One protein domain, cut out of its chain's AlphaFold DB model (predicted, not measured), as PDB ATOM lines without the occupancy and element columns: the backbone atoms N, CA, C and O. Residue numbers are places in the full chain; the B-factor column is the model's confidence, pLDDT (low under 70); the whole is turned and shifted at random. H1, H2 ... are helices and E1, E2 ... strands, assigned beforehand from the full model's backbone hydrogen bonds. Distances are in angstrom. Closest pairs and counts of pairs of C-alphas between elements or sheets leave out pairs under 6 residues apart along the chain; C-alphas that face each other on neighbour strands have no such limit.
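Overview. This is residues 15 to 165 of the 583 residues of an uncharacterized protein of Granulosicoccus antarcticus IMCC3135 (UniProt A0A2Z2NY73). A strongly twisted sheet of five strands makes one part of the domain, and beyond its E5 edge a loose group of three helices, H1, H2 and H3, makes the other, with H2 farthest out. H4 packs beside the sheet, and H5 follows directly from the end of E5. The printed part has 151 residues, in the order E1 E2 E3 E4 H1 H2 H3 H4 E5 H5, and its class is mixed, helices and strands. The sheet is mixed, in the order E3, E2, E1, E4, E5. The whole is compact, with a radius of gyration of the C-alphas of 16.5 A and spans of 45 by 37 by 31 A.

Along the chain. Find C-alpha 15 at (86.582, 53.153, 142.925); from there E1 runs through residues 15 to 21. E2, residues 24 to 31, and E3, residues 34 to 42 and 24.8 A long, come next, then E4, residues 66 to 72. H1 holds residues 77 to 87; H2, residues 91 to 107, starts with C-alpha 91 at (80.441, 49.968, 174.014) and is 24.7 A long. H3, residues 121 to 128, and H4, residues 134 to 144, lead to E5, residues 148 to 155, which bends by 62 degrees at residue 151. H5, residues 156 to 165, ends with C-alpha 165 at (84.835, 38.126, 157.243).

Arrangement. Start with E1, E2 and E3, a meander, each strand the antiparallel neighbour of the one before; look for N 17 and O 28 at 2.8 A, and N 27 and O 39 at 2.7 A. E4 is parallel to E1, with N 71 and O 18 at 2.7 A. E4 and E5 are parallel, with N 68 and O 149 at 2.9 A; with H1 to H4 between them they form a strand-helix-strand unit. H4 is on the sheet at a height of 8.6 A, over none of the strands, but only just: 2 of its C-alphas fall on E1. H1 and H3 only graze the sheet. H1 and H3 only just touch, with 3 pairs of C-alphas within 8 A, the closest Val 79 and Ile 127 at 6.5 A. H1 touches H5, the closest C-alphas being Asp 80 and Leu 157, 6.6 A apart. H2 is not on the sheet. Every O i to N i+4 pair is within hydrogen-bond range in H2, H4 and H5; in H1 it is 5 of 7 and in H3 3 of 4.

Size, cuts and confidence. The C-alphas farthest apart, Gln 51 and Trp 91, are 48.7 A apart. The printed part has no cut; the links E3 to E4 and H2 to H3 are long. The mean pLDDT of the printed part is 70.4, and residues 75 to 89 and 96 to 131 are among those under 70.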
ATOM      1  N   GLN A  15      85.860  53.052 141.661       89.19
ATOM      2  CA  GLN A  15      86.582  53.153 142.925       89.19
ATOM      3  C   GLN A  15      88.081  53.119 142.638       89.19
ATOM      4  O   GLN A  15      88.576  52.208 141.975       89.19
ATOM      5  N   LEU A  16      88.800  54.116 143.139       91.31
ATOM      6  CA  LEU A  16      90.239  54.236 142.969       91.31
ATOM      7  C   LEU A  16      90.919  53.878 144.288       91.31
ATOM      8  O   LEU A  16      90.596  54.449 145.331       91.31
ATOM      9  N   VAL A  17      91.810  52.895 144.250       90.00
ATOM     10  CA  VAL A  17      92.517  52.376 145.422       90.00
ATOM     11  C   VAL A  17      94.007  52.580 145.211       90.00
ATOM     12  O   VAL A  17      94.531  52.201 144.170       90.00
ATOM     13  N   VAL A  18      94.682  53.166 146.191       92.06
ATOM     14  CA  VAL A  18      96.137  53.334 146.208       92.06
ATOM     15  C   VAL A  18      96.701  52.470 147.305       92.06
ATOM     16  O   VAL A  18      96.247  52.580 148.438       92.06
ATOM     17  N   VAL A  19      97.686  51.645 146.982       90.06
ATOM     18  CA  VAL A  19      98.458  50.870 147.948       90.06
ATOM     19  C   VAL A  19      99.861  51.454 148.005       90.06
ATOM     20  O   VAL A  19     100.535  51.511 146.979       90.06
ATOM     21  N   LEU A  20     100.283  51.908 149.184       89.50
ATOM     22  CA  LEU A  20     101.659  52.344 149.421       89.50
ATOM     23  C   LEU A  20     102.457  51.188 150.008       89.50
ATOM     24  O   LEU A  20     102.044  50.621 151.022       89.50
ATOM     25  N   GLN A  21     103.567  50.857 149.357       87.44
ATOM     26  CA  GLN A  21     104.465  49.774 149.744       87.44
ATOM     27  C   GLN A  21     105.897  50.152 149.339       87.44
ATOM     28  O   GLN A  21     106.153  50.450 148.171       87.44
ATOM     29  N   GLY A  22     106.827  50.154 150.298       86.69
ATOM     30  CA  GLY A  22     108.195  50.633 150.064       86.69
ATOM     31  C   GLY A  22     108.201  52.041 149.460       86.69
ATOM     32  O   GLY A  22     107.423  52.885 149.880       86.69
ATOM     33  N   ASP A  23     109.001  52.287 148.425       88.38
ATOM     34  CA  ASP A  23     109.028  53.570 147.699       88.38
ATOM     35  C   ASP A  23     108.101  53.591 146.468       88.38
ATOM     36  O   ASP A  23     108.312  54.353 145.520       88.38
ATOM     37  N   GLN A  24     107.075  52.733 146.438       89.94
ATOM     38  CA  GLN A  24     106.143  52.617 145.316       89.94
ATOM     39  C   GLN A  24     104.680  52.832 145.728       89.94
ATOM     40  O   GLN A  24     104.210  52.372 146.771       89.94
ATOM     41  N   ALA A  25     103.944  53.533 144.867       90.94
ATOM     42  CA  ALA A  25     102.505  53.706 144.949       90.94
ATOM     43  C   ALA A  25     101.832  52.889 143.839       90.94
ATOM     44  O   ALA A  25     101.989  53.158 142.645       90.94
ATOM     45  N   TYR A  26     101.060  51.882 144.238       90.50
ATOM     46  CA  TYR A  26     100.296  51.028 143.338       90.50
ATOM     47  C   TYR A  26      98.847  51.491 143.276       90.50
ATOM     48  O   TYR A  26      98.085  51.402 144.237       90.50
ATOM     49  N   TRP A  27      98.449  51.958 142.111       93.38
ATOM     50  CA  TRP A  27      97.123  52.445 141.810       93.38
ATOM     51  C   TRP A  27      96.290  51.337 141.172       93.38
ATOM     52  O   TRP A  27      96.682  50.727 140.177       93.38
ATOM     53  N   PHE A  28      95.089  51.125 141.694       90.56
ATOM     54  CA  PHE A  28      94.112  50.170 141.191       90.56
ATOM     55  C   PHE A  28      92.796  50.884 140.914       90.56
ATOM     56  O   PHE A  28      92.216  51.521 141.798       90.56
ATOM     57  N   ARG A  29      92.289  50.738 139.693       92.06
ATOM     58  CA  ARG A  29      90.972  51.243 139.311       92.06
ATOM     59  C   ARG A  29      89.985  50.094 139.261       92.06
ATOM     60  O   ARG A  29      90.136  49.171 138.464       92.06
ATOM     61  N   TRP A  30      88.960  50.170 140.091       87.31
ATOM     62  CA  TRP A  30      87.888  49.191 140.180       87.31
ATOM     63  C   TRP A  30      86.600  49.759 139.598       87.31
ATOM     64  O   TRP A  30      86.270  50.917 139.842       87.31
ATOM     65  N   HIS A  31      85.849  48.928 138.879       88.31
ATOM     66  CA  HIS A  31      84.471  49.203 138.488       88.31
ATOM     67  C   HIS A  31      83.559  48.094 139.010       88.31
ATOM     68  O   HIS A  31      83.561  46.953 138.529       88.31
ATOM     69  N   GLY A  32      82.821  48.411 140.075       86.00
ATOM     70  CA  GLY A  32      82.126  47.414 140.883       86.00
ATOM     71  C   GLY A  32      83.103  46.402 141.493       86.00
ATOM     72  O   GLY A  32      83.869  46.735 142.387       86.00
ATOM     73  N   GLN A  33      83.065  45.153 141.020       80.50
ATOM     74  CA  GLN A  33      83.944  44.061 141.476       80.50
ATOM     75  C   GLN A  33      85.047  43.709 140.469       80.50
ATOM     76  O   GLN A  33      85.772  42.737 140.662       80.50
ATOM     77  N   ARG A  34      85.154  44.455 139.365       79.62
ATOM     78  CA  ARG A  34      86.122  44.182 138.303       79.62
ATOM     79  C   ARG A  34      87.275  45.174 138.383       79.62
ATOM     80  O   ARG A  34      87.039  46.378 138.399       79.62
ATOM     81  N   LEU A  35      88.502  44.662 138.382       85.81
ATOM     82  CA  LEU A  35      89.703  45.472 138.212       85.81
ATOM     83  C   LEU A  35      89.793  45.918 136.744       85.81
ATOM     84  O   LEU A  35      89.849  45.081 135.844       85.81
ATOM     85  N   GLU A  36      89.737  47.226 136.501       89.81
ATOM     86  CA  GLU A  36      89.817  47.823 135.161       89.81
ATOM     87  C   GLU A  36      91.258  48.096 134.736       89.81
ATOM     88  O   GLU A  36      91.580  47.980 133.556       89.81
ATOM     89  N   GLY A  37      92.123  48.454 135.684       88.38
ATOM     90  CA  GLY A  37      93.518  48.749 135.396       88.38
ATOM     91  C   GLY A  37      94.373  48.882 136.646       88.38
ATOM     92  O   GLY A  37      93.867  49.075 137.755       88.38
ATOM     93  N   THR A  38      95.680  48.792 136.423       92.25
ATOM     94  CA  THR A  38      96.735  48.967 137.424       92.25
ATOM     95  C   THR A  38      97.756  49.972 136.911       92.25
ATOM     96  O   THR A  38      98.061  49.982 135.718       92.25
ATOM     97  N   PHE A  39      98.293  50.800 137.795       92.50
ATOM     98  CA  PHE A  39      99.363  51.738 137.480       92.50
ATOM     99  C   PHE A  39     100.328  51.804 138.662       92.50
ATOM    100  O   PHE A  39      99.882  51.819 139.803       92.50
ATOM    101  N   THR A  40     101.630  51.821 138.403       90.88
ATOM    102  CA  THR A  40     102.651  51.882 139.456       90.88
ATOM    103  C   THR A  40     103.454  53.154 139.282       90.88
ATOM    104  O   THR A  40     103.901  53.461 138.178       90.88
ATOM    105  N   GLU A  41     103.634  53.876 140.377       90.69
ATOM    106  CA  GLU A  41     104.367  55.133 140.444       90.69
ATOM    107  C   GLU A  41     105.468  55.019 141.498       90.69
ATOM    108  O   GLU A  41     105.258  54.423 142.554       90.69
ATOM    109  N   GLN A  42     106.645  55.579 141.221       89.00
ATOM    110  CA  GLN A  42     107.725  55.653 142.201       89.00
ATOM    111  C   GLN A  42     107.588  56.942 143.020       89.00
ATOM    112  O   GLN A  42     107.523  58.043 142.461       89.00
ATOM    113  N   MET A  43     107.561  56.803 144.345       87.94
ATOM    114  CA  MET A  43     107.483  57.910 145.294       87.94
ATOM    115  C   MET A  43     108.878  58.511 145.482       87.94
ATOM    116  O   MET A  43     109.618  58.117 146.377       87.94
ATOM    117  N   THR A  44     109.270  59.458 144.630       81.94
ATOM    118  CA  THR A  44     110.456  60.288 144.881       81.94
ATOM    119  C   THR A  44     110.017  61.725 145.139       81.94
ATOM    120  O   THR A  44     109.048  62.198 144.550       81.94
ATOM    121  N   ALA A  45     110.713  62.437 146.029       68.88
ATOM    122  CA  ALA A  45     110.340  63.802 146.425       68.88
ATOM    123  C   ALA A  45     110.218  64.770 145.225       68.88
ATOM    124  O   ALA A  45     109.416  65.704 145.260       68.88
ATOM    125  N   ASP A  46     110.952  64.487 144.141       71.44
ATOM    126  CA  ASP A  46     110.977  65.273 142.905       71.44
ATOM    127  C   ASP A  46     110.042  64.740 141.795       71.44
ATOM    128  O   ASP A  46     109.813  65.442 140.796       71.44
ATOM    129  N   SER A  47     109.493  63.516 141.916       62.06
ATOM    130  CA  SER A  47     108.753  62.877 140.811       62.06
ATOM    131  C   SER A  47     107.427  63.547 140.505       62.06
ATOM    132  O   SER A  47     106.996  63.485 139.360       62.06
ATOM    133  N   LEU A  48     106.808  64.247 141.450       63.50
ATOM    134  CA  LEU A  48     105.479  64.852 141.288       63.50
ATOM    135  C   LEU A  48     105.479  66.153 140.458       63.50
ATOM    136  O   LEU A  48     104.465  66.847 140.349       63.50
ATOM    137  N   SER A  49     106.595  66.482 139.802       59.78
ATOM    138  CA  SER A  49     106.682  67.585 138.848       59.78
ATOM    139  C   SER A  49     106.005  67.243 137.497       59.78
ATOM    140  O   SER A  49     106.632  66.995 136.474       59.78
ATOM    141  N   LYS A  50     104.666  67.315 137.485       60.31
ATOM    142  CA  LYS A  50     103.759  67.560 136.334       60.31
ATOM    143  C   LYS A  50     103.588  66.514 135.214       60.31
ATOM    144  O   LYS A  50     102.768  66.781 134.341       60.31
ATOM    145  N   GLN A  51     104.292  65.380 135.162       60.41
ATOM    146  CA  GLN A  51     104.125  64.418 134.039       60.41
ATOM    147  C   GLN A  51     104.044  62.933 134.422       60.41
ATOM    148  O   GLN A  51     104.046  62.068 133.549       60.41
ATOM    149  N   SER A  52     103.960  62.620 135.707       56.19
ATOM    150  CA  SER A  52     104.107  61.258 136.238       56.19
ATOM    151  C   SER A  52     102.917  60.818 137.093       56.19
ATOM    152  O   SER A  52     103.036  59.869 137.858       56.19
ATOM    153  N   HIS A  53     101.770  61.487 136.989       73.25
ATOM    154  CA  HIS A  53     100.621  61.119 137.807       73.25
ATOM    155  C   HIS A  53      99.890  59.910 137.242       73.25
ATOM    156  O   HIS A  53      99.893  59.637 136.037       73.25
ATOM    157  N   CYS A  54      99.195  59.214 138.141       83.12
ATOM    158  CA  CYS A  54      98.193  58.241 137.756       83.12
ATOM    159  C   CYS A  54      97.257  58.852 136.692       83.12
ATOM    160  O   CYS A  54      96.579  59.850 136.969       83.12
ATOM    161  N   PRO A  55      97.153  58.249 135.490       86.50
ATOM    162  CA  PRO A  55      96.425  58.837 134.363       86.50
ATOM    163  C   PRO A  55      94.923  58.970 134.629       86.50
ATOM    164  O   PRO A  55      94.197  59.578 133.853       86.50
ATOM    165  N   TRP A  56      94.421  58.377 135.710       89.12
ATOM    166  CA  TRP A  56      93.018  58.456 136.092       89.12
ATOM    167  C   TRP A  56      92.676  59.707 136.905       89.12
ATOM    168  O   TRP A  56      91.491  59.998 137.046       89.12
ATOM    169  N   ILE A  57      93.673  60.437 137.416       85.56
ATOM    170  CA  ILE A  57      93.462  61.686 138.163       85.56
ATOM    171  C   ILE A  57      93.151  62.838 137.195       85.56
ATOM    172  O   ILE A  57      92.252  63.632 137.451       85.56
ATOM    173  N   GLU A  58      93.822  62.887 136.041       73.88
ATOM    174  CA  GLU A  58      93.726  64.014 135.096       73.88
ATOM    175  C   GLU A  58      92.464  64.000 134.211       73.88
ATOM    176  O   GLU A  58      92.087  65.017 133.638       73.88
ATOM    177  N   VAL A  59      91.773  62.861 134.090       62.09
ATOM    178  CA  VAL A  59      90.717  62.656 133.069       62.09
ATOM    179  C   VAL A  59      89.342  63.222 133.487       62.09
ATOM    180  O   VAL A  59      88.352  63.101 132.764       62.09
ATOM    181  N   GLY A  60      89.245  63.887 134.638       58.66
ATOM    182  CA  GLY A  60      88.003  64.482 135.132       58.66
ATOM    183  C   GLY A  60      87.775  65.925 134.676       58.66
ATOM    184  O   GLY A  60      87.834  66.826 135.502       58.66
ATOM    185  N   GLU A  61      87.429  66.171 133.405       53.06
ATOM    186  CA  GLU A  61      87.084  67.526 132.903       53.06
ATOM    187  C   GLU A  61      85.871  68.182 133.609       53.06
ATOM    188  O   GLU A  61      85.597  69.363 133.406       53.06
ATOM    189  N   ASN A  62      85.165  67.461 134.487       62.66
ATOM    190  CA  ASN A  62      84.125  68.010 135.355       62.66
ATOM    191  C   ASN A  62      84.475  67.760 136.831       62.66
ATOM    192  O   ASN A  62      84.193  66.691 137.366       62.66
ATOM    193  N   GLN A  63      85.082  68.785 137.438       57.09
ATOM    194  CA  GLN A  63      85.553  68.989 138.821       57.09
ATOM    195  C   GLN A  63      84.687  68.389 139.952       57.09
ATOM    196  O   GLN A  63      84.090  69.106 140.757       57.09
ATOM    197  N   ALA A  64      84.632  67.069 140.060       70.44
ATOM    198  CA  ALA A  64      84.282  66.397 141.301       70.44
ATOM    199  C   ALA A  64      85.579  65.853 141.899       70.44
ATOM    200  O   ALA A  64      86.277  65.096 141.227       70.44
ATOM    201  N   GLU A  65      85.894  66.259 143.134       81.06
ATOM    202  CA  GLU A  65      87.042  65.782 143.918       81.06
ATOM    203  C   GLU A  65      87.280  64.281 143.688       81.06
ATOM    204  O   GLU A  65      86.373  63.458 143.890       81.06
ATOM    205  N   CYS A  66      88.491  63.921 143.253       85.75
ATOM    206  CA  CYS A  66      88.828  62.530 142.976       85.75
ATOM    207  C   CYS A  66      88.923  61.777 144.303       85.75
ATOM    208  O   CYS A  66      89.784  62.056 145.137       85.75
ATOM    209  N   LYS A  67      88.008  60.834 144.526       88.38
ATOM    210  CA  LYS A  67      87.932  60.070 145.773       88.38
ATOM    211  C   LYS A  67      88.815  58.838 145.693       88.38
ATOM    212  O   LYS A  67      88.522  57.915 144.936       88.38
ATOM    213  N   VAL A  68      89.841  58.806 146.534       89.56
ATOM    214  CA  VAL A  68      90.802  57.704 146.610       89.56
ATOM    215  C   VAL A  68      90.659  56.980 147.946       89.56
ATOM    216  O   VAL A  68      90.453  57.598 148.995       89.56
ATOM    217  N   GLN A  69      90.727  55.652 147.914       89.38
ATOM    218  CA  GLN A  69      90.924  54.823 149.096       89.38
ATOM    219  C   GLN A  69      92.409  54.497 149.219       89.38
ATOM    220  O   GLN A  69      92.978  53.862 148.340       89.38
ATOM    221  N   LEU A  70      93.018  54.922 150.317       89.94
ATOM    222  CA  LEU A  70      94.408  54.655 150.630       89.94
ATOM    223  C   LEU A  70      94.522  53.347 151.414       89.94
ATOM    224  O   LEU A  70      93.776  53.099 152.364       89.94
ATOM    225  N   VAL A  71      95.471  52.522 151.016       86.56
ATOM    226  CA  VAL A  71      95.852  51.279 151.662       86.56
ATOM    227  C   VAL A  71      97.319  51.408 152.011       86.56
ATOM    228  O   VAL A  71      98.151  51.655 151.145       86.56
ATOM    229  N   LEU A  72      97.625  51.276 153.290       85.38
ATOM    230  CA  LEU A  72      98.993  51.342 153.773       85.38
ATOM    231  C   LEU A  72      99.468  49.918 154.008       85.38
ATOM    232  O   LEU A  72      98.896  49.208 154.841       85.38
ATOM    233  N   ASP A  73     100.472  49.504 153.244       80.06
ATOM    234  CA  ASP A  73     101.146  48.232 153.443       80.06
ATOM    235  C   ASP A  73     102.480  48.484 154.143       80.06
ATOM    236  O   ASP A  73     103.549  48.536 153.540       80.06
ATOM    237  N   THR A  74     102.390  48.762 155.443       73.56
ATOM    238  CA  THR A  74     103.565  49.013 156.275       73.56
ATOM    239  C   THR A  74     104.168  47.692 156.735       73.56
ATOM    240  O   THR A  74     103.452  46.823 157.231       73.56
ATOM    241  N   CYS A  75     105.496  47.576 156.677       62.41
ATOM    242  CA  CYS A  75     106.240  46.464 157.281       62.41
ATOM    243  C   CYS A  75     106.144  46.438 158.819       62.41
ATOM    244  O   CYS A  75     106.524  45.457 159.451       62.41
ATOM    245  N   GLN A  76     105.656  47.519 159.434       61.12
ATOM    246  CA  GLN A  76     105.601  47.661 160.882       61.12
ATOM    247  C   GLN A  76     104.319  47.059 161.472       61.12
ATOM    248  O   GLN A  76     103.217  47.585 161.301       61.12
ATOM    249  N   ASP A  77     104.508  45.982 162.238       55.72
ATOM    250  CA  ASP A  77     103.502  45.236 163.008       55.72
ATOM    251  C   ASP A  77     102.568  46.119 163.856       55.72
ATOM    252  O   ASP A  77     101.416  45.760 164.109       55.72
ATOM    253  N   GLU A  78     103.056  47.260 164.344       54.12
ATOM    254  CA  GLU A  78     102.363  48.066 165.352       54.12
ATOM    255  C   GLU A  78     101.147  48.816 164.795       54.12
ATOM    256  O   GLU A  78     100.095  48.829 165.438       54.12
ATOM    257  N   VAL A  79     101.235  49.367 163.577       58.28
ATOM    258  CA  VAL A  79     100.101  50.049 162.914       58.28
ATOM    259  C   VAL A  79      98.934  49.091 162.719       58.28
ATOM    260  O   VAL A  79      97.763  49.419 162.939       58.28
ATOM    261  N   ASP A  80      99.290  47.881 162.319       57.16
ATOM    262  CA  ASP A  80      98.381  46.802 162.009       57.16
ATOM    263  C   ASP A  80      97.711  46.234 163.266       57.16
ATOM    264  O   ASP A  80      96.497  46.010 163.275       57.16
ATOM    265  N   ARG A  81      98.453  46.090 164.372       55.81
ATOM    266  CA  ARG A  81      97.895  45.664 165.668       55.81
ATOM    267  C   ARG A  81      96.947  46.705 166.264       55.81
ATOM    268  O   ARG A  81      95.858  46.339 166.708       55.81
ATOM    269  N   VAL A  82      97.307  47.993 166.219       54.41
ATOM    270  CA  VAL A  82      96.498  49.082 166.804       54.41
ATOM    271  C   VAL A  82      95.115  49.178 166.153       54.41
ATOM    272  O   VAL A  82      94.121  49.393 166.846       54.41
ATOM    273  N   LYS A  83      95.012  48.973 164.833       54.59
ATOM    274  CA  LYS A  83      93.717  49.011 164.132       54.59
ATOM    275  C   LYS A  83      92.885  47.742 164.295       54.59
ATOM    276  O   LYS A  83      91.657  47.819 164.320       54.59
ATOM    277  N   VAL A  84      93.528  46.584 164.415       53.72
ATOM    278  CA  VAL A  84      92.838  45.294 164.568       53.72
ATOM    279  C   VAL A  84      92.185  45.161 165.946       53.72
ATOM    280  O   VAL A  84      91.079  44.624 166.041       53.72
ATOM    281  N   GLU A  85      92.793  45.702 167.006       53.00
ATOM    282  CA  GLU A  85      92.179  45.722 168.344       53.00
ATOM    283  C   GLU A  85      90.847  46.509 168.386       53.00
ATOM    284  O   GLU A  85      89.985  46.247 169.234       53.00
ATOM    285  N   ASP A  86      90.630  47.417 167.428       52.34
ATOM    286  CA  ASP A  86      89.451  48.286 167.320       52.34
ATOM    287  C   ASP A  86      88.228  47.601 166.654       52.34
ATOM    288  O   ASP A  86      87.144  48.193 166.566       52.34
ATOM    289  N   LEU A  87      88.364  46.333 166.224       52.62
ATOM    290  CA  LEU A  87      87.294  45.517 165.620       52.62
ATOM    291  C   LEU A  87      86.345  44.863 166.643       52.62
ATOM    292  O   LEU A  87      85.402  44.172 166.255       52.62
ATOM    293  N   SER A  88      86.541  45.077 167.951       52.16
ATOM    294  CA  SER A  88      85.599  44.564 168.952       52.16
ATOM    295  C   SER A  88      84.272  45.346 168.924       52.16
ATOM    296  O   SER A  88      84.203  46.539 169.230       52.16
ATOM    297  N   ASP A  89      83.185  44.675 168.538       52.12
ATOM    298  CA  ASP A  89      81.859  45.291 168.479       52.12
ATOM    299  C   ASP A  89      81.352  45.715 169.877       52.12
ATOM    300  O   ASP A  89      81.357  44.942 170.841       52.12
ATOM    301  N   GLY A  90      80.845  46.952 169.983       72.31
ATOM    302  CA  GLY A  90      80.051  47.437 171.122       72.31
ATOM    303  C   GLY A  90      80.624  48.634 171.896       72.31
ATOM    304  O   GLY A  90      81.507  49.354 171.441       72.31
ATOM    305  N   TRP A  91      80.088  48.861 173.103       71.25
ATOM    306  CA  TRP A  91      80.441  49.968 174.014       71.25
ATOM    307  C   TRP A  91      81.929  50.033 174.401       71.25
ATOM    308  O   TRP A  91      82.438  51.111 174.717       71.25
ATOM    309  N   LYS A  92      82.644  48.899 174.332       62.00
ATOM    310  CA  LYS A  92      84.091  48.816 174.576       62.00
ATOM    311  C   LYS A  92      84.890  49.681 173.597       62.00
ATOM    312  O   LYS A  92      85.802  50.375 174.037       62.00
ATOM    313  N   ARG A  93      84.455  49.761 172.335       61.66
ATOM    314  CA  ARG A  93      85.058  50.607 171.296       61.66
ATOM    315  C   ARG A  93      85.051  52.085 171.667       61.66
ATOM    316  O   ARG A  93      86.034  52.790 171.474       61.66
ATOM    317  N   THR A  94      83.956  52.580 172.243       66.31
ATOM    318  CA  THR A  94      83.862  53.987 172.665       66.31
ATOM    319  C   THR A  94      84.844  54.297 173.797       66.31
ATOM    320  O   THR A  94      85.474  55.352 173.791       66.31
ATOM    321  N   ILE A  95      85.012  53.366 174.740       70.38
ATOM    322  CA  ILE A  95      85.943  53.511 175.867       70.38
ATOM    323  C   ILE A  95      87.397  53.417 175.388       70.38
ATOM    324  O   ILE A  95      88.222  54.233 175.798       70.38
ATOM    325  N   GLN A  96      87.716  52.460 174.514       61.19
ATOM    326  CA  GLN A  96      89.054  52.292 173.939       61.19
ATOM    327  C   GLN A  96      89.462  53.515 173.116       61.19
ATOM    328  O   GLN A  96      90.515  54.090 173.382       61.19
ATOM    329  N   ARG A  97      88.576  54.016 172.246       61.38
ATOM    330  CA  ARG A  97      88.792  55.270 171.508       61.38
ATOM    331  C   ARG A  97      89.039  56.457 172.418       61.38
ATOM    332  O   ARG A  97      89.934  57.252 172.159       61.38
ATOM    333  N   HIS A  98      88.263  56.584 173.493       67.56
ATOM    334  CA  HIS A  98      88.462  57.676 174.440       67.56
ATOM    335  C   HIS A  98      89.820  57.572 175.149       67.56
ATOM    336  O   HIS A  98      90.513  58.577 175.288       67.56
ATOM    337  N   ARG A  99      90.239  56.362 175.542       67.75
ATOM    338  CA  ARG A  99      91.557  56.123 176.152       67.75
ATOM    339  C   ARG A  99      92.701  56.403 175.184       67.75
ATOM    340  O   ARG A  99      93.655  57.061 175.581       67.75
ATOM    341  N   MET A 100      92.596  55.954 173.937       54.34
ATOM    342  CA  MET A 100      93.602  56.191 172.903       54.34
ATOM    343  C   MET A 100      93.710  57.683 172.577       54.34
ATOM    344  O   MET A 100      94.800  58.239 172.636       54.34
ATOM    345  N   ALA A 101      92.582  58.370 172.369       58.97
ATOM    346  CA  ALA A 101      92.566  59.817 172.164       58.97
ATOM    347  C   ALA A 101      93.135  60.588 173.369       58.97
ATOM    348  O   ALA A 101      93.815  61.596 173.195       58.97
ATOM    349  N   SER A 102      92.876  60.122 174.596       64.69
ATOM    350  CA  SER A 102      93.432  60.731 175.807       64.69
ATOM    351  C   SER A 102      94.936  60.500 175.951       64.69
ATOM    352  O   SER A 102      95.614  61.400 176.435       64.69
ATOM    353  N   ARG A 103      95.451  59.326 175.561       59.88
ATOM    354  CA  ARG A 103      96.894  59.046 175.521       59.88
ATOM    355  C   ARG A 103      97.572  59.921 174.473       59.88
ATOM    356  O   ARG A 103      98.423  60.714 174.832       59.88
ATOM    357  N   LEU A 104      97.064  59.931 173.241       49.91
ATOM    358  CA  LEU A 104      97.615  60.751 172.155       49.91
ATOM    359  C   LEU A 104      97.652  62.250 172.493       49.91
ATOM    360  O   LEU A 104      98.638  62.915 172.208       49.91
ATOM    361  N   ARG A 105      96.621  62.793 173.155       59.91
ATOM    362  CA  ARG A 105      96.637  64.196 173.619       59.91
ATOM    363  C   ARG A 105      97.633  64.463 174.744       59.91
ATOM    364  O   ARG A 105      98.115  65.585 174.860       59.91
ATOM    365  N   ARG A 106      97.863  63.475 175.611       60.84
ATOM    366  CA  ARG A 106      98.812  63.579 176.723       60.84
ATOM    367  C   ARG A 106     100.243  63.518 176.210       60.84
ATOM    368  O   ARG A 106     101.070  64.310 176.647       60.84
ATOM    369  N   ASP A 107     100.490  62.596 175.294       44.97
ATOM    370  CA  ASP A 107     101.819  62.285 174.792       44.97
ATOM    371  C   ASP A 107     102.240  63.297 173.704       44.97
ATOM    372  O   ASP A 107     103.422  63.602 173.579       44.97
ATOM    373  N   TYR A 108     101.275  63.913 172.994       41.47
ATOM    374  CA  TYR A 108     101.529  64.852 171.889       41.47
ATOM    375  C   TYR A 108     100.638  66.108 171.944       41.47
ATOM    376  O   TYR A 108      99.744  66.294 171.112       41.47
ATOM    377  N   PRO A 109     100.885  67.027 172.896       47.47
ATOM    378  CA  PRO A 109     100.056  68.219 173.093       47.47
ATOM    379  C   PRO A 109     100.126  69.242 171.942       47.47
ATOM    380  O   PRO A 109      99.290  70.140 171.886       47.47
ATOM    381  N   LEU A 110     101.101  69.118 171.030       37.72
ATOM    382  CA  LEU A 110     101.325  70.036 169.901       37.72
ATOM    383  C   LEU A 110     100.663  69.592 168.584       37.72
ATOM    384  O   LEU A 110     100.671  70.352 167.616       37.72
ATOM    385  N   ALA A 111     100.083  68.389 168.518       43.00
ATOM    386  CA  ALA A 111      99.396  67.928 167.315       43.00
ATOM    387  C   ALA A 111      98.088  68.723 167.114       43.00
ATOM    388  O   ALA A 111      97.151  68.630 167.909       43.00
ATOM    389  N   ASN A 112      98.008  69.523 166.045       37.78
ATOM    390  CA  ASN A 112      96.823  70.322 165.710       37.78
ATOM    391  C   ASN A 112      95.698  69.434 165.132       37.78
ATOM    392  O   ASN A 112      95.524  69.317 163.921       37.78
ATOM    393  N   ILE A 113      94.888  68.823 166.003       42.06
ATOM    394  CA  ILE A 113      93.787  67.890 165.665       42.06
ATOM    395  C   ILE A 113      92.512  68.640 165.202       42.06
ATOM    396  O   ILE A 113      91.410  68.375 165.683       42.06
ATOM    397  N   HIS A 114      92.621  69.631 164.312       39.72
ATOM    398  CA  HIS A 114      91.492  70.539 164.038       39.72
ATOM    399  C   HIS A 114      90.813  70.410 162.668       39.72
ATOM    400  O   HIS A 114      89.753  71.007 162.499       39.72
ATOM    401  N   GLN A 115      91.328  69.615 161.721       38.31
ATOM    402  CA  GLN A 115      90.763  69.586 160.356       38.31
ATOM    403  C   GLN A 115      90.368  68.211 159.797       38.31
ATOM    404  O   GLN A 115      89.758  68.148 158.734       38.31
ATOM    405  N   LEU A 116      90.607  67.112 160.513       41.09
ATOM    406  CA  LEU A 116      90.081  65.808 160.101       41.09
ATOM    407  C   LEU A 116      88.662  65.607 160.656       41.09
ATOM    408  O   LEU A 116      88.396  65.980 161.805       41.09
ATOM    409  N   PRO A 117      87.737  64.993 159.894       48.62
ATOM    410  CA  PRO A 117      86.437  64.611 160.424       48.62
ATOM    411  C   PRO A 117      86.622  63.812 161.718       48.62
ATOM    412  O   PRO A 117      87.459  62.912 161.780       48.62
ATOM    413  N   VAL A 118      85.826  64.110 162.750       49.84
ATOM    414  CA  VAL A 118      85.960  63.551 164.117       49.84
ATOM    415  C   VAL A 118      86.013  62.010 164.145       49.84
ATOM    416  O   VAL A 118      86.526  61.422 165.091       49.84
ATOM    417  N   TYR A 119      85.506  61.347 163.102       54.19
ATOM    418  CA  TYR A 119      85.525  59.891 162.960       54.19
ATOM    419  C   TYR A 119      86.806  59.307 162.339       54.19
ATOM    420  O   TYR A 119      87.005  58.106 162.472       54.19
ATOM    421  N   ALA A 120      87.631  60.108 161.660       51.03
ATOM    422  CA  ALA A 120      88.863  59.680 160.984       51.03
ATOM    423  C   ALA A 120      90.132  60.205 161.677       51.03
ATOM    424  O   ALA A 120      91.209  59.653 161.488       51.03
ATOM    425  N   ALA A 121      90.005  61.249 162.503       51.97
ATOM    426  CA  ALA A 121      91.134  61.890 163.167       51.97
ATOM    427  C   ALA A 121      92.013  60.935 164.006       51.97
ATOM    428  O   ALA A 121      93.222  61.007 163.847       51.97
ATOM    429  N   PRO A 122      91.492  60.021 164.849       50.34
ATOM    430  CA  PRO A 122      92.353  59.179 165.690       50.34
ATOM    431  C   PRO A 122      93.163  58.160 164.878       50.34
ATOM    432  O   PRO A 122      94.345  57.972 165.142       50.34
ATOM    433  N   ASP A 123      92.528  57.563 163.866       52.78
ATOM    434  CA  ASP A 123      93.097  56.489 163.045       52.78
ATOM    435  C   ASP A 123      94.088  57.032 162.011       52.78
ATOM    436  O   ASP A 123      95.043  56.357 161.650       52.78
ATOM    437  N   VAL A 124      93.861  58.251 161.517       51.59
ATOM    438  CA  VAL A 124      94.781  58.927 160.599       51.59
ATOM    439  C   VAL A 124      95.931  59.561 161.378       51.59
ATOM    440  O   VAL A 124      97.064  59.415 160.948       51.59
ATOM    441  N   LEU A 125      95.700  60.169 162.552       51.25
ATOM    442  CA  LEU A 125      96.798  60.709 163.367       51.25
ATOM    443  C   LEU A 125      97.731  59.619 163.904       51.25
ATOM    444  O   LEU A 125      98.934  59.848 163.921       51.25
ATOM    445  N   SER A 126      97.226  58.451 164.324       51.91
ATOM    446  CA  SER A 126      98.106  57.384 164.832       51.91
ATOM    447  C   SER A 126      98.987  56.782 163.742       51.91
ATOM    448  O   SER A 126     100.088  56.328 164.026       51.91
ATOM    449  N   ILE A 127      98.497  56.769 162.502       52.38
ATOM    450  CA  ILE A 127      99.243  56.273 161.351       52.38
ATOM    451  C   ILE A 127     100.219  57.346 160.858       52.38
ATOM    452  O   ILE A 127     101.404  57.070 160.720       52.38
ATOM    453  N   VAL A 128      99.739  58.572 160.641       51.31
ATOM    454  CA  VAL A 128     100.524  59.661 160.046       51.31
ATOM    455  C   VAL A 128     101.663  60.120 160.956       51.31
ATOM    456  O   VAL A 128     102.742  60.391 160.453       51.31
ATOM    457  N   HIS A 129     101.477  60.173 162.279       51.69
ATOM    458  CA  HIS A 129     102.482  60.784 163.158       51.69
ATOM    459  C   HIS A 129     103.556  59.848 163.715       51.69
ATOM    460  O   HIS A 129     104.493  60.348 164.337       51.69
ATOM    461  N   HIS A 130     103.450  58.530 163.530       52.16
ATOM    462  CA  HIS A 130     104.402  57.614 164.165       52.16
ATOM    463  C   HIS A 130     105.175  56.701 163.223       52.16
ATOM    464  O   HIS A 130     106.259  56.277 163.610       52.16
ATOM    465  N   ILE A 131     104.645  56.353 162.045       65.19
ATOM    466  CA  ILE A 131     105.138  55.153 161.343       65.19
ATOM    467  C   ILE A 131     105.182  55.298 159.808       65.19
ATOM    468  O   ILE A 131     105.750  54.455 159.115       65.19
ATOM    469  N   ILE A 132     104.627  56.366 159.232       71.81
ATOM    470  CA  ILE A 132     104.732  56.574 157.785       71.81
ATOM    471  C   ILE A 132     106.132  57.137 157.453       71.81
ATOM    472  O   ILE A 132     106.520  58.141 158.053       71.81
ATOM    473  N   PRO A 133     106.895  56.534 156.516       80.12
ATOM    474  CA  PRO A 133     108.143  57.113 156.022       80.12
ATOM    475  C   PRO A 133     107.948  58.562 155.558       80.12
ATOM    476  O   PRO A 133     106.934  58.881 154.940       80.12
ATOM    477  N   THR A 134     108.924  59.442 155.792       81.19
ATOM    478  CA  THR A 134     108.830  60.859 155.379       81.19
ATOM    479  C   THR A 134     108.567  61.010 153.879       81.19
ATOM    480  O   THR A 134     107.824  61.899 153.475       81.19
ATOM    481  N   SER A 135     109.081  60.087 153.057       83.81
ATOM    482  CA  SER A 135     108.812  60.030 151.614       83.81
ATOM    483  C   SER A 135     107.321  59.878 151.289       83.81
ATOM    484  O   SER A 135     106.819  60.524 150.370       83.81
ATOM    485  N   TRP A 136     106.584  59.075 152.059       88.06
ATOM    486  CA  TRP A 136     105.141  58.894 151.888       88.06
ATOM    487  C   TRP A 136     104.370  60.113 152.381       88.06
ATOM    488  O   TRP A 136     103.378  60.481 151.764       88.06
ATOM    489  N   GLU A 137     104.791  60.735 153.487       85.69
ATOM    490  CA  GLU A 137     104.151  61.952 154.001       85.69
ATOM    491  C   GLU A 137     104.267  63.096 152.990       85.69
ATOM    492  O   GLU A 137     103.267  63.739 152.658       85.69
ATOM    493  N   GLU A 138     105.468  63.313 152.450       86.25
ATOM    494  CA  GLU A 138     105.716  64.302 151.404       86.25
ATOM    495  C   GLU A 138     104.887  63.995 150.154       86.25
ATOM    496  O   GLU A 138     104.175  64.872 149.659       86.25
ATOM    497  N   TRP A 139     104.899  62.742 149.685       88.75
ATOM    498  CA  TRP A 139     104.133  62.322 148.511       88.75
ATOM    499  C   TRP A 139     102.617  62.471 148.717       88.75
ATOM    500  O   TRP A 139     101.928  63.019 147.858       88.75
ATOM    501  N   LEU A 140     102.080  62.072 149.875       87.62
ATOM    502  CA  LEU A 140     100.657  62.212 150.212       87.62
ATOM    503  C   LEU A 140     100.238  63.679 150.347       87.62
ATOM    504  O   LEU A 140      99.149  64.043 149.900       87.62
ATOM    505  N   THR A 141     101.086  64.523 150.937       85.69
ATOM    506  CA  THR A 141     100.843  65.970 151.057       85.69
ATOM    507  C   THR A 141     100.768  66.615 149.679       85.69
ATOM    508  O   THR A 141      99.865  67.403 149.389       85.69
ATOM    509  N   GLN A 142     101.688  66.236 148.794       84.94
ATOM    510  CA  GLN A 142     101.683  66.699 147.417       84.94
ATOM    511  C   GLN A 142     100.472  66.154 146.638       84.94
ATOM    512  O   GLN A 142      99.821  66.924 145.935       84.94
ATOM    513  N   LEU A 143     100.083  64.887 146.821       86.12
ATOM    514  CA  LEU A 143      98.886  64.309 146.201       86.12
ATOM    515  C   LEU A 143      97.603  65.048 146.623       86.12
ATOM    516  O   LEU A 143      96.761  65.370 145.785       86.12
ATOM    517  N   GLN A 144      97.460  65.370 147.912       84.81
ATOM    518  CA  GLN A 144      96.311  66.123 148.435       84.81
ATOM    519  C   GLN A 144      96.228  67.553 147.888       84.81
ATOM    520  O   GLN A 144      95.137  68.118 147.823       84.81
ATOM    521  N   SER A 145      97.350  68.136 147.455       83.31
ATOM    522  CA  SER A 145      97.354  69.451 146.804       83.31
ATOM    523  C   SER A 145      96.727  69.450 145.398       83.31
ATOM    524  O   SER A 145      96.440  70.521 144.869       83.31
ATOM    525  N   GLN A 146      96.479  68.272 144.806       82.38
ATOM    526  CA  GLN A 146      95.960  68.088 143.442       82.38
ATOM    527  C   GLN A 146      94.461  67.723 143.392       82.38
ATOM    528  O   GLN A 146      94.037  66.943 142.542       82.38
ATOM    529  N   ASP A 147      93.651  68.242 144.321       82.75
ATOM    530  CA  ASP A 147      92.204  67.957 144.437       82.75
ATOM    531  C   ASP A 147      91.849  66.461 144.621       82.75
ATOM    532  O   ASP A 147      90.720  66.015 144.369       82.75
ATOM    533  N   VAL A 148      92.806  65.661 145.104       86.25
ATOM    534  CA  VAL A 148      92.585  64.263 145.484       86.25
ATOM    535  C   VAL A 148      92.116  64.196 146.935       86.25
ATOM    536  O   VAL A 148      92.837  64.540 147.871       86.25
ATOM    537  N   CYS A 149      90.902  63.690 147.139       86.19
ATOM    538  CA  CYS A 149      90.327  63.480 148.459       86.19
ATOM    539  C   CYS A 149      90.535  62.027 148.903       86.19
ATOM    540  O   CYS A 149      89.926  61.094 148.368       86.19
ATOM    541  N   ILE A 150      91.363  61.823 149.931       86.75
ATOM    542  CA  ILE A 150      91.518  60.513 150.570       86.75
ATOM    543  C   ILE A 150      90.288  60.252 151.436       86.75
ATOM    544  O   ILE A 150      90.092  60.843 152.497       86.75
ATOM    545  N   THR A 151      89.435  59.351 150.970       84.38
ATOM    546  CA  THR A 151      88.155  59.051 151.623       84.38
ATOM    547  C   THR A 151      88.280  58.051 152.758       84.38
ATOM    548  O   THR A 151      87.513  58.101 153.722       84.38
ATOM    549  N   HIS A 152      89.219  57.115 152.635       82.62
ATOM    550  CA  HIS A 152      89.388  56.020 153.573       82.62
ATOM    551  C   HIS A 152      90.844  55.568 153.614       82.62
ATOM    552  O   HIS A 152      91.492  55.532 152.573       82.62
ATOM    553  N   VAL A 153      91.325  55.208 154.806       83.31
ATOM    554  CA  VAL A 153      92.668  54.666 155.035       83.31
ATOM    555  C   VAL A 153      92.523  53.291 155.682       83.31
ATOM    556  O   VAL A 153      92.126  53.195 156.847       83.31
ATOM    557  N   ALA A 154      92.841  52.239 154.937       82.25
ATOM    558  CA  ALA A 154      92.862  50.859 155.414       82.25
ATOM    559  C   ALA A 154      94.305  50.346 155.487       82.25
ATOM    560  O   ALA A 154      95.184  50.877 154.816       82.25
ATOM    561  N   THR A 155      94.557  49.314 156.286       80.25
ATOM    562  CA  THR A 155      95.803  48.545 156.170       80.25
ATOM    563  C   THR A 155      95.565  47.296 155.330       80.25
ATOM    564  O   THR A 155      94.416  46.858 155.174       80.25
ATOM    565  N   SER A 156      96.628  46.714 154.771       72.88
ATOM    566  CA  SER A 156      96.535  45.451 154.024       72.88
ATOM    567  C   SER A 156      95.893  44.344 154.871       72.88
ATOM    568  O   SER A 156      95.021  43.620 154.383       72.88
ATOM    569  N   LEU A 157      96.193  44.288 156.173       68.62
ATOM    570  CA  LEU A 157      95.533  43.375 157.111       68.62
ATOM    571  C   LEU A 157      94.055  43.647 157.294       68.62
ATOM    572  O   LEU A 157      93.266  42.705 157.315       68.62
ATOM    573  N   GLN A 158      93.660  44.914 157.421       70.44
ATOM    574  CA  GLN A 158      92.251  45.252 157.546       70.44
ATOM    575  C   GLN A 158      91.486  44.779 156.306       70.44
ATOM    576  O   GLN A 158      90.430  44.163 156.435       70.44
ATOM    577  N   LEU A 159      92.039  44.972 155.107       69.12
ATOM    578  CA  LEU A 159      91.423  44.467 153.881       69.12
ATOM    579  C   LEU A 159      91.351  42.939 153.849       69.12
ATOM    580  O   LEU A 159      90.299  42.393 153.516       69.12
ATOM    581  N   LEU A 160      92.419  42.240 154.239       64.69
ATOM    582  CA  LEU A 160      92.416  40.778 154.335       64.69
ATOM    583  C   LEU A 160      91.395  40.280 155.365       64.69
ATOM    584  O   LEU A 160      90.673  39.316 155.101       64.69
ATOM    585  N   SER A 161      91.262  40.974 156.497       63.66
ATOM    586  CA  SER A 161      90.265  40.680 157.527       63.66
ATOM    587  C   SER A 161      88.845  40.852 156.993       63.66
ATOM    588  O   SER A 161      88.009  39.967 157.169       63.66
ATOM    589  N   GLU A 162      88.580  41.926 156.248       64.56
ATOM    590  CA  GLU A 162      87.277  42.181 155.646       64.56
ATOM    591  C   GLU A 162      86.953  41.170 154.545       64.56
ATOM    592  O   GLU A 162      85.817  40.696 154.468       64.56
ATOM    593  N   CYS A 163      87.942  40.786 153.736       59.69
ATOM    594  CA  CYS A 163      87.816  39.715 152.749       59.69
ATOM    595  C   CYS A 163      87.515  38.370 153.420       59.69
ATOM    596  O   CYS A 163      86.632  37.638 152.962       59.69
ATOM    597  N   SER A 164      88.176  38.069 154.542       58.38
ATOM    598  CA  SER A 164      87.926  36.851 155.317       58.38
ATOM    599  C   SER A 164      86.529  36.852 155.954       58.38
ATOM    600  O   SER A 164      85.804  35.863 155.854       58.38
ATOM    601  N   GLY A 165      86.098  37.989 156.517       55.75
ATOM    602  CA  GLY A 165      84.835  38.126 157.243       55.75
ATOM    603  C   GLY A 165      83.600  38.271 156.349       55.75
ATOM    604  O   GLY A 165      82.520  37.804 156.711       55.75
TER     605      GLY A 165